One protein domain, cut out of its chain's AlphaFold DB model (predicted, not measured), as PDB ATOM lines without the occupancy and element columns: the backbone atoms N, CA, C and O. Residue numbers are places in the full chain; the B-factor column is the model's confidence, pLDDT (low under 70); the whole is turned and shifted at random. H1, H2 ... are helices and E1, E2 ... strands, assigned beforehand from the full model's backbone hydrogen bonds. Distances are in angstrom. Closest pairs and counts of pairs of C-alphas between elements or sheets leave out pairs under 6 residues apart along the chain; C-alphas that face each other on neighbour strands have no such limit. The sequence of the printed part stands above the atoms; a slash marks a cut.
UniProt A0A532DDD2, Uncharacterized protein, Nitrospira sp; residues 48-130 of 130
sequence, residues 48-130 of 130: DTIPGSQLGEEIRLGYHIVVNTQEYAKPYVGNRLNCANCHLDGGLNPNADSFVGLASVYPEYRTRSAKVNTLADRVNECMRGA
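What this domain is: This is residues 48 to 130 of the 130 residues of an uncharacterized protein of Nitrospira sp (UniProt A0A532DDD2). A long stretch with no named element, residues 73 to 101, joins two sides: H1 with short H2, and H4 with short H3 and the small hairpin E1 and E2. 83 residues are printed, under half in named elements, mostly helix, ordered H1 H2 H3 E1 E2 H4; the sheet E1 - E2 is antiparallel. It is compact, radius of gyration of the C-alphas 13.6 A, spanning 40 by 29 by 26 A.

How they stand to each other: In the hairpin of E1, residues 108 to 110, and E2, residues 115 to 117, N 110 and O 115 are within hydrogen-bond range at 2.9 A. H4, residues 119 to 129, and H3, residues 102 to 105, are close but not clearly touching; their closest C-alphas, Leu 119 and Ala 103, are 7.0 A apart. H1, residues 54 to 67, touches H2, residues 69 to 72, only at the corner and only just, with 3 pairs of C-alphas within 8 A and residues 64 to 65 of H1 alone; the closest C-alphas, Ile 65 and Tyr 72, are 5.3 A apart. H1 and H4 are apart. Every O i to N i+4 pair is within hydrogen-bond range in H1 and H4; H2 and H3 are too short for one.

Where its parts are: H1 runs 20.2 A from C-alpha 54 at (123.965, 244.061, 265.906); H4 runs 15.4 A to C-alpha 129 at (121.253, 238.667, 235.750).

The domain as a whole: The farthest C-alphas, Gly 52 and Ala 114, are 40.9 A apart. The printed part has no cut. The H2 to H3 link is long; residue 130 has pLDDT under 70.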
ATOM      1  N   ASP A  48     136.039 249.525 257.716       94.88
ATOM      2  CA  ASP A  48     136.777 249.353 258.979       94.88
ATOM      3  C   ASP A  48     136.149 250.125 260.151       94.88
ATOM      4  O   ASP A  48     136.401 249.827 261.317       94.88
ATOM      5  N   THR A  49     135.301 251.113 259.850       96.81
ATOM      6  CA  THR A  49     134.611 251.950 260.843       96.81
ATOM      7  C   THR A  49     133.218 251.439 261.207       96.81
ATOM      8  O   THR A  49     132.510 252.086 261.983       96.81
ATOM      9  N   ILE A  50     132.806 250.278 260.679       96.38
ATOM     10  CA  ILE A  50     131.507 249.686 261.008       96.38
ATOM     11  C   ILE A  50     131.426 249.445 262.533       96.38
ATOM     12  O   ILE A  50     132.321 248.816 263.105       96.38
ATOM     13  N   PRO A  51     130.365 249.894 263.230       95.69
ATOM     14  CA  PRO A  51     130.221 249.670 264.670       95.69
ATOM     15  C   PRO A  51     130.183 248.180 265.042       95.69
ATOM     16  O   PRO A  51     129.790 247.346 264.239       95.69
ATOM     17  N   GLY A  52     130.532 247.815 266.276       97.50
ATOM     18  CA  GLY A  52     130.398 246.436 266.787       97.50
ATOM     19  C   GLY A  52     128.989 246.069 267.278       97.50
ATOM     20  O   GLY A  52     128.843 245.201 268.134       97.50
ATOM     21  N   SER A  53     127.956 246.796 266.845       98.06
ATOM     22  CA  SER A  53     126.564 246.551 267.240       98.06
ATOM     23  C   SER A  53     125.924 245.463 266.374       98.06
ATOM     24  O   SER A  53     126.466 245.093 265.339       98.06
ATOM     25  N   GLN A  54     124.725 245.002 266.740       97.88
ATOM     26  CA  GLN A  54     123.965 244.061 265.906       97.88
ATOM     27  C   GLN A  54     123.719 244.599 264.486       97.88
ATOM     28  O   GLN A  54     123.915 243.878 263.515       97.88
ATOM     29  N   LEU A  55     123.387 245.889 264.364       97.44
ATOM     30  CA  LEU A  55     123.312 246.568 263.068       97.44
ATOM     31  C   LEU A  55     124.664 246.537 262.337       97.44
ATOM     32  O   LEU A  55     124.716 246.351 261.127       97.44
ATOM     33  N   GLY A  56     125.764 246.715 263.064       98.31
ATOM     34  CA  GLY A  56     127.105 246.608 262.504       98.31
ATOM     35  C   GLY A  56     127.407 245.235 261.906       98.31
ATOM     36  O   GLY A  56     127.973 245.158 260.820       98.31
ATOM     37  N   GLU A  57     126.969 244.157 262.553       98.44
ATOM     38  CA  GLU A  57     127.107 242.799 262.012       98.44
ATOM     39  C   GLU A  57     126.297 242.594 260.727       98.44
ATOM     40  O   GLU A  57     126.785 241.983 259.777       98.44
ATOM     41  N   GLU A  58     125.098 243.172 260.640       98.31
ATOM     42  CA  GLU A  58     124.301 243.155 259.406       98.31
ATOM     43  C   GLU A  58     124.975 243.949 258.278       98.31
ATOM     44  O   GLU A  58     125.020 243.488 257.135       98.31
ATOM     45  N   ILE A  59     125.563 245.110 258.592       97.81
ATOM     46  CA  ILE A  59     126.326 245.911 257.624       97.81
ATOM     47  C   ILE A  59     127.560 245.132 257.143       97.81
ATOM     48  O   ILE A  59     127.815 245.088 255.938       97.81
ATOM     49  N   ARG A  60     128.298 244.469 258.046       97.94
ATOM     50  CA  ARG A  60     129.437 243.603 257.686       97.94
ATOM     51  C   ARG A  60     129.010 242.460 256.780       97.94
ATOM     52  O   ARG A  60     129.663 242.210 255.770       97.94
ATOM     53  N   LEU A  61     127.909 241.784 257.107       98.12
ATOM     54  CA  LEU A  61     127.370 240.715 256.271       98.12
ATOM     55  C   LEU A  61     127.007 241.234 254.873       98.12
ATOM     56  O   LEU A  61     127.388 240.621 253.878       98.12
ATOM     57  N   GLY A  62     126.320 242.376 254.785       97.31
ATOM     58  CA  GLY A  62     125.994 243.017 253.511       97.31
ATOM     59  C   GLY A  62     127.241 243.342 252.686       97.31
ATOM     60  O   GLY A  62     127.298 243.018 251.499       97.31
ATOM     61  N   TYR A  63     128.274 243.897 253.325       97.94
ATOM     62  CA  TYR A  63     129.563 244.154 252.683       97.94
ATOM     63  C   TYR A  63     130.210 242.861 252.163       97.94
ATOM     64  O   TYR A  63     130.602 242.801 250.999       97.94
ATOM     65  N   HIS A  64     130.244 241.794 252.969       98.12
ATOM     66  CA  HIS A  64     130.761 240.490 252.548       98.12
ATOM     67  C   HIS A  64     129.988 239.890 251.370       98.12
ATOM     68  O   HIS A  64     130.606 239.357 250.453       98.12
ATOM     69  N   ILE A  65     128.662 240.029 251.327       97.81
ATOM     70  CA  ILE A  65     127.863 239.614 250.165       97.81
ATOM     71  C   ILE A  65     128.257 240.407 248.911       97.81
ATOM     72  O   ILE A  65     128.304 239.834 247.825       97.81
ATOM     73  N   VAL A  66     128.567 241.699 249.027       97.31
ATOM     74  CA  VAL A  66     128.983 242.535 247.888       97.31
ATOM     75  C   VAL A  66     130.363 242.137 247.360       97.31
ATOM     76  O   VAL A  66     130.534 241.965 246.150       97.31
ATOM     77  N   VAL A  67     131.354 241.997 248.245       97.69
ATOM     78  CA  VAL A  67     132.743 241.746 247.826       97.69
ATOM     79  C   VAL A  67     133.027 240.266 247.552       97.69
ATOM     80  O   VAL A  67     133.814 239.957 246.660       97.69
ATOM     81  N   ASN A  68     132.320 239.359 248.234       97.75
ATOM     82  CA  ASN A  68     132.495 237.903 248.188       97.75
ATOM     83  C   ASN A  68     131.162 237.171 247.917       97.75
ATOM     84  O   ASN A  68     130.839 236.166 248.552       97.75
ATOM     85  N   THR A  69     130.356 237.652 246.969       97.56
ATOM     86  CA  THR A  69     129.034 237.084 246.626       97.56
ATOM     87  C   THR A  69     129.055 235.565 246.415       97.56
ATOM     88  O   THR A  69     128.162 234.862 246.883       97.56
ATOM     89  N   GLN A  70     130.093 235.038 245.765       96.50
ATOM     90  CA  GLN A  70     130.254 233.603 245.497       96.50
ATOM     91  C   GLN A  70     130.459 232.747 246.756       96.50
ATOM     92  O   GLN A  70     130.274 231.532 246.705       96.50
ATOM     93  N   GLU A  71     130.840 233.356 247.875       97.56
ATOM     94  CA  GLU A  71     130.991 232.693 249.169       97.56
ATOM     95  C   GLU A  71     129.723 232.849 250.015       97.56
ATOM     96  O   GLU A  71     129.191 231.863 250.520       97.56
ATOM     97  N   TYR A  72     129.185 234.067 250.099       97.81
ATOM     98  CA  TYR A  72     128.101 234.394 251.033       97.81
ATOM     99  C   TYR A  72     126.690 234.244 250.446       97.81
ATOM    100  O   TYR A  72     125.722 234.149 251.196       97.81
ATOM    101  N   ALA A  73     126.546 234.217 249.119       96.25
ATOM    102  CA  ALA A  73     125.245 234.208 248.445       96.25
ATOM    103  C   ALA A  73     125.165 233.224 247.264       96.25
ATOM    104  O   ALA A  73     124.262 233.325 246.432       96.25
ATOM    105  N   LYS A  74     126.068 232.237 247.208       95.00
ATOM    106  CA  LYS A  74     126.154 231.238 246.128       95.00
ATOM    107  C   LYS A  74     124.822 230.586 245.727       95.00
ATOM    108  O   LYS A  74     124.597 230.443 244.530       95.00
ATOM    109  N   PRO A  75     123.922 230.196 246.655       94.94
ATOM    110  CA  PRO A  75     122.649 229.576 246.277       94.94
ATOM    111  C   PRO A  75     121.696 230.497 245.498       94.94
ATOM    112  O   PRO A  75     120.697 230.019 244.966       94.94
ATOM    113  N   TYR A  76     121.973 231.804 245.453       94.50
ATOM    114  CA  TYR A  76     121.098 232.828 244.883       94.50
ATOM    115  C   TYR A  76     121.619 233.432 243.570       94.50
ATOM    116  O   TYR A  76     120.956 234.309 243.019       94.50
ATOM    117  N   VAL A  77     122.779 232.989 243.076       94.44
ATOM    118  CA  VAL A  77     123.415 233.493 241.847       94.44
ATOM    119  C   VAL A  77     123.661 232.363 240.850       94.44
ATOM    120  O   VAL A  77     123.941 231.231 241.241       94.44
ATOM    121  N   GLY A  78     123.534 232.663 239.554       90.38
ATOM    122  CA  GLY A  78     123.692 231.680 238.476       90.38
ATOM    123  C   GLY A  78     125.100 231.623 237.881       90.38
ATOM    124  O   GLY A  78     125.441 230.654 237.200       90.38
ATOM    125  N   ASN A  79     125.923 232.642 238.133       91.38
ATOM    126  CA  ASN A  79     127.251 232.782 237.547       91.38
ATOM    127  C   ASN A  79     128.402 232.701 238.561       91.38
ATOM    128  O   ASN A  79     128.257 232.201 239.672       91.38
ATOM    129  N   ARG A  80     129.574 233.193 238.136       92.88
ATOM    130  CA  ARG A  80     130.834 233.218 238.890       92.88
ATOM    131  C   ARG A  80     131.302 234.637 239.253       92.88
ATOM    132  O   ARG A  80     132.489 234.820 239.505       92.88
ATOM    133  N   LEU A  81     130.419 235.635 239.213       95.44
ATOM    134  CA  LEU A  81     130.744 237.030 239.518       95.44
ATOM    135  C   LEU A  81     130.415 237.375 240.977       95.44
ATOM    136  O   LEU A  81     129.506 236.809 241.584       95.44
ATOM    137  N   ASN A  82     131.152 238.344 241.511       96.69
ATOM    138  CA  ASN A  82     130.818 239.107 242.705       96.69
ATOM    139  C   ASN A  82     130.311 240.493 242.293       96.69
ATOM    140  O   ASN A  82     130.740 241.027 241.267       96.69
ATOM    141  N   CYS A  83     129.465 241.126 243.108       96.81
ATOM    142  CA  CYS A  83     128.989 242.493 242.843       96.81
ATOM    143  C   CYS A  83     130.166 243.462 242.622       96.81
ATOM    144  O   CYS A  83     130.143 244.278 241.698       96.81
ATOM    145  N   ALA A  84     131.228 243.299 243.419       96.88
ATOM    146  CA  ALA A  84     132.451 244.092 243.344       96.88
ATOM    147  C   ALA A  84     133.253 243.943 242.035       96.88
ATOM    148  O   ALA A  84     134.191 244.705 241.813       96.88
ATOM    149  N   ASN A  85     132.902 243.005 241.144       95.69
ATOM    150  CA  ASN A  85     133.513 242.950 239.813       95.69
ATOM    151  C   ASN A  85     133.099 244.126 238.918       95.69
ATOM    152  O   ASN A  85     133.862 244.481 238.023       95.69
ATOM    153  N   CYS A  86     131.932 244.728 239.163       95.69
ATOM    154  CA  CYS A  86     131.449 245.900 238.427       95.69
ATOM    155  C   CYS A  86     131.277 247.120 239.344       95.69
ATOM    156  O   CYS A  86     131.630 248.231 238.961       95.69
ATOM    157  N   HIS A  87     130.790 246.909 240.568       96.44
ATOM    158  CA  HIS A  87     130.638 247.950 241.585       96.44
ATOM    159  C   HIS A  87     131.936 248.082 242.383       96.44
ATOM    160  O   HIS A  87     132.090 247.497 243.458       96.44
ATOM    161  N   LEU A  88     132.913 248.781 241.801       96.50
ATOM    162  CA  LEU A  88     134.284 248.821 242.312       96.50
ATOM    163  C   LEU A  88     134.361 249.379 243.740       96.50
ATOM    164  O   LEU A  88     133.506 250.153 244.172       96.50
ATOM    165  N   ASP A  89     135.418 248.986 244.454       96.00
ATOM    166  CA  ASP A  89     135.660 249.377 245.851       96.00
ATOM    167  C   ASP A  89     134.488 249.012 246.783       96.00
ATOM    168  O   ASP A  89     134.004 249.816 247.573       96.00
ATOM    169  N   GLY A  90     133.920 247.811 246.600       96.06
ATOM    170  CA  GLY A  90     132.742 247.367 247.355       96.06
ATOM    171  C   GLY A  90     131.497 248.238 247.131       96.06
ATOM    172  O   GLY A  90     130.621 248.290 247.991       96.06
ATOM    173  N   GLY A  91     131.422 248.935 245.993       96.69
ATOM    174  CA  GLY A  91     130.371 249.898 245.669       96.69
ATOM    175  C   GLY A  91     130.619 251.311 246.201       96.69
ATOM    176  O   GLY A  91     129.725 252.153 246.105       96.69
ATOM    177  N   LEU A  92     131.801 251.605 246.746       95.69
ATOM    178  CA  LEU A  92     132.151 252.930 247.265       95.69
ATOM    179  C   LEU A  92     132.815 253.835 246.220       95.69
ATOM    180  O   LEU A  92     132.987 255.018 246.481       95.69
ATOM    181  N   ASN A  93     133.141 253.341 245.023       94.69
ATOM    182  CA  ASN A  93     133.753 254.173 243.989       94.69
ATOM    183  C   ASN A  93     132.705 255.064 243.279       94.69
ATOM    184  O   ASN A  93     131.820 254.525 242.605       94.69
ATOM    185  N   PRO A  94     132.819 256.410 243.333       93.88
ATOM    186  CA  PRO A  94     131.838 257.322 242.732       93.88
ATOM    187  C   PRO A  94     131.777 257.236 241.200       93.88
ATOM    188  O   PRO A  94     130.797 257.666 240.600       93.88
ATOM    189  N   ASN A  95     132.800 256.662 240.563       94.38
ATOM    190  CA  ASN A  95     132.917 256.540 239.111       94.38
ATOM    191  C   ASN A  95     132.579 255.131 238.588       94.38
ATOM    192  O   ASN A  95     132.801 254.860 237.410       94.38
ATOM    193  N   ALA A  96     132.083 254.225 239.439       94.88
ATOM    194  CA  ALA A  96     131.786 252.839 239.066       94.88
ATOM    195  C   ALA A  96     130.478 252.340 239.702       94.88
ATOM    196  O   ALA A  96     130.489 251.451 240.554       94.88
ATOM    197  N   ASP A  97     129.359 252.946 239.288       93.12
ATOM    198  CA  ASP A  97     127.999 252.623 239.742       93.12
ATOM    199  C   ASP A  97     127.903 252.457 241.271       93.12
ATOM    200  O   ASP A  97     127.537 251.396 241.783       93.12
ATOM    201  N   SER A  98     128.272 253.508 242.009       95.38
ATOM    202  CA  SER A  98     128.312 253.483 243.474       95.38
ATOM    203  C   SER A  98     126.959 253.152 244.118       95.38
ATOM    204  O   SER A  98     125.895 253.536 243.632       95.38
ATOM    205  N   PHE A  99     127.006 252.503 245.281       95.88
ATOM    206  CA  PHE A  99     125.848 252.303 246.154       95.88
ATOM    207  C   PHE A  99     125.584 253.489 247.088       95.88
ATOM    208  O   PHE A  99     124.516 253.567 247.700       95.88
ATOM    209  N   VAL A 100     126.537 254.415 247.219       95.06
ATOM    210  CA  VAL A 100     126.429 255.557 248.129       95.06
ATOM    211  C   VAL A 100     125.257 256.439 247.700       95.06
ATOM    212  O   VAL A 100     125.176 256.899 246.566       95.06
ATOM    213  N   GLY A 101     124.311 256.641 248.620       92.94
ATOM    214  CA  GLY A 101     123.099 257.425 248.377       92.94
ATOM    215  C   GLY A 101     121.952 256.671 247.691       92.94
ATOM    216  O   GLY A 101     120.842 257.200 247.638       92.94
ATOM    217  N   LEU A 102     122.144 255.426 247.235       93.56
ATOM    218  CA  LEU A 102     121.148 254.682 246.446       93.56
ATOM    219  C   LEU A 102     119.807 254.486 247.177       93.56
ATOM    220  O   LEU A 102     118.745 254.531 246.558       93.56
ATOM    221  N   ALA A 103     119.840 254.340 248.505       93.06
ATOM    222  CA  ALA A 103     118.641 254.229 249.340       93.06
ATOM    223  C   ALA A 103     117.734 255.476 249.289       93.06
ATOM    224  O   ALA A 103     116.550 255.364 249.580       93.06
ATOM    225  N   SER A 104     118.268 256.644 248.911       93.19
ATOM    226  CA  SER A 104     117.490 257.882 248.746       93.19
ATOM    227  C   SER A 104     116.852 258.024 247.359       93.19
ATOM    228  O   SER A 104     115.934 258.821 247.182       93.19
ATOM    229  N   VAL A 105     117.327 257.244 246.382       93.62
ATOM    230  CA  VAL A 105     116.848 257.260 244.990       93.62
ATOM    231  C   VAL A 105     115.671 256.304 244.795       93.62
ATOM    232  O   VAL A 105     114.790 256.558 243.978       93.62
ATOM    233  N   TYR A 106     115.647 255.201 245.543       95.62
ATOM    234  CA  TYR A 106     114.579 254.209 245.476       95.62
ATOM    235  C   TYR A 106     113.475 254.492 246.506       95.62
ATOM    236  O   TYR A 106     113.776 254.935 247.613       95.62
ATOM    237  N   PRO A 107     112.203 254.164 246.205       96.50
ATOM    238  CA  PRO A 107     111.716 253.457 245.014       96.50
ATOM    239  C   PRO A 107     111.697 254.315 243.734       96.50
ATOM    240  O   PRO A 107     111.437 255.511 243.785       96.50
ATOM    241  N   GLU A 108     111.922 253.685 242.576       95.56
ATOM    242  CA  GLU A 108     112.035 254.367 241.273       95.56
ATOM    243  C   GLU A 108     111.172 253.673 240.207       95.56
ATOM    244  O   GLU A 108     111.156 252.442 240.106       95.56
ATOM    245  N   TYR A 109     110.474 254.449 239.373       96.25
ATOM    246  CA  TYR A 109     109.808 253.913 238.185       96.25
ATOM    247  C   TYR A 109     110.835 253.482 237.131       96.25
ATOM    248  O   TYR A 109     111.676 254.275 236.713       96.25
ATOM    249  N   ARG A 110     110.745 252.239 236.651       92.62
ATOM    250  CA  ARG A 110     111.627 251.706 235.606       92.62
ATOM    251  C   ARG A 110     110.822 251.336 234.367       92.62
ATOM    252  O   ARG A 110     109.898 250.530 234.419       92.62
ATOM    253  N   THR A 111     111.232 251.867 233.218       93.94
ATOM    254  CA  THR A 111     110.586 251.599 231.922       93.94
ATOM    255  C   THR A 111     110.663 250.127 231.526       93.94
ATOM    256  O   THR A 111     109.682 249.573 231.045       93.94
ATOM    257  N   ARG A 112     111.797 249.462 231.794       88.31
ATOM    258  CA  ARG A 112     112.016 248.038 231.482       88.31
ATOM    259  C   ARG A 112     110.985 247.110 232.132       88.31
ATOM    260  O   ARG A 112     110.583 246.134 231.510       88.31
ATOM    261  N   SER A 113     110.596 247.386 233.375       88.00
ATOM    262  CA  SER A 113     109.609 246.594 234.120       88.00
ATOM    263  C   SER A 113     108.205 247.209 234.093       88.00
ATOM    264  O   SER A 113     107.275 246.603 234.621       88.00
ATOM    265  N   ALA A 114     108.058 248.398 233.495       94.81
ATOM    266  CA  ALA A 114     106.845 249.212 233.455       94.81
ATOM    267  C   ALA A 114     106.183 249.421 234.833       94.81
ATOM    268  O   ALA A 114     104.963 249.560 234.931       94.81
ATOM    269  N   LYS A 115     106.982 249.446 235.908       95.19
ATOM    270  CA  LYS A 115     106.500 249.575 237.289       95.19
ATOM    271  C   LYS A 115     107.486 250.337 238.171       95.19
ATOM    272  O   LYS A 115     108.640 250.560 237.803       95.19
ATOM    273  N   VAL A 116     107.019 250.711 239.360       97.25
ATOM    274  CA  VAL A 116     107.875 251.204 240.443       97.25
ATOM    275  C   VAL A 116     108.607 250.016 241.066       97.25
ATOM    276  O   VAL A 116     107.971 249.084 241.557       97.25
ATOM    277  N   ASN A 117     109.935 250.046 241.022       95.56
ATOM    278  CA  ASN A 117     110.804 249.051 241.634       95.56
ATOM    279  C   ASN A 117     111.309 249.568 242.988       95.56
ATOM    280  O   ASN A 117     111.699 250.730 243.121       95.56
ATOM    281  N   THR A 118     111.370 248.684 243.979       97.31
ATOM    282  CA  THR A 118     112.107 248.925 245.226       97.31
ATOM    283  C   THR A 118     113.611 248.709 245.021       97.31
ATOM    284  O   THR A 118     114.043 248.126 244.021       97.31
ATOM    285  N   LEU A 119     114.436 249.134 245.985       96.25
ATOM    286  CA  LEU A 119     115.865 248.801 245.971       96.25
ATOM    287  C   LEU A 119     116.084 247.279 246.035       96.25
ATOM    288  O   LEU A 119     116.928 246.745 245.321       96.25
ATOM    289  N   ALA A 120     115.271 246.565 246.820       95.88
ATOM    290  CA  ALA A 120     115.320 245.106 246.895       95.88
ATOM    291  C   ALA A 120     114.999 244.446 245.541       95.88
ATOM    292  O   ALA A 120     115.676 243.498 245.144       95.88
ATOM    293  N   ASP A 121     114.031 244.975 244.784       95.25
ATOM    294  CA  ASP A 121     113.761 244.505 243.419       95.25
ATOM    295  C   ASP A 121     114.986 244.678 242.520       95.25
ATOM    296  O   ASP A 121     115.342 243.758 241.781       95.25
ATOM    297  N   ARG A 122     115.666 245.831 242.614       93.38
ATOM    298  CA  ARG A 122     116.877 246.102 241.832       93.38
ATOM    299  C   ARG A 122     118.004 245.129 242.172       93.38
ATOM    300  O   ARG A 122     118.624 244.604 241.251       93.38
ATOM    301  N   VAL A 123     118.243 244.868 243.456       94.94
ATOM    302  CA  VAL A 123     119.247 243.890 243.904       94.94
ATOM    303  C   VAL A 123     118.905 242.499 243.369       94.94
ATOM    304  O   VAL A 123     119.752 241.841 242.772       94.94
ATOM    305  N   ASN A 124     117.642 242.078 243.473       93.00
ATOM    306  CA  ASN A 124     117.190 240.785 242.960       93.00
ATOM    307  C   ASN A 124     117.345 240.654 241.434       93.00
ATOM    308  O   ASN A 124     117.607 239.564 240.925       93.00
ATOM    309  N   GLU A 125     117.168 241.740 240.679       90.88
ATOM    310  CA  GLU A 125     117.461 241.753 239.243       90.88
ATOM    311  C   GLU A 125     118.952 241.540 238.954       90.88
ATOM    312  O   GLU A 125     119.268 240.808 238.019       90.88
ATOM    313  N   CYS A 126     119.853 242.118 239.757       91.38
ATOM    314  CA  CYS A 126     121.291 241.866 239.641       91.38
ATOM    315  C   CYS A 126     121.631 240.404 239.953       91.38
ATOM    316  O   CYS A 126     122.320 239.776 239.163       91.38
ATOM    317  N   MET A 127     121.090 239.834 241.032       92.38
ATOM    318  CA  MET A 127     121.362 238.439 241.425       92.38
ATOM    319  C   MET A 127     120.937 237.416 240.358       92.38
ATOM    320  O   MET A 127     121.601 236.404 240.172       92.38
ATOM    321  N   ARG A 128     119.840 237.689 239.634       86.31
ATOM    322  CA  ARG A 128     119.345 236.831 238.538       86.31
ATOM    323  C   ARG A 128     120.046 237.062 237.200       86.31
ATOM    324  O   ARG A 128     120.014 236.180 236.349       86.31
ATOM    325  N   GLY A 129     120.550 238.276 236.975       73.44
ATOM    326  CA  GLY A 129     121.253 238.667 235.750       73.44
ATOM    327  C   GLY A 129     122.764 238.460 235.819       73.44
ATOM    328  O   GLY A 129     123.423 238.546 234.785       73.44
ATOM    329  N   ALA A 130     123.280 238.213 237.024       55.66
ATOM    330  CA  ALA A 130     124.587 237.651 237.269       55.66
ATOM    331  C   ALA A 130     124.568 236.176 236.829       55.66
ATOM    332  O   ALA A 130     124.176 235.285 237.618       55.66
TER     333      ALA A 130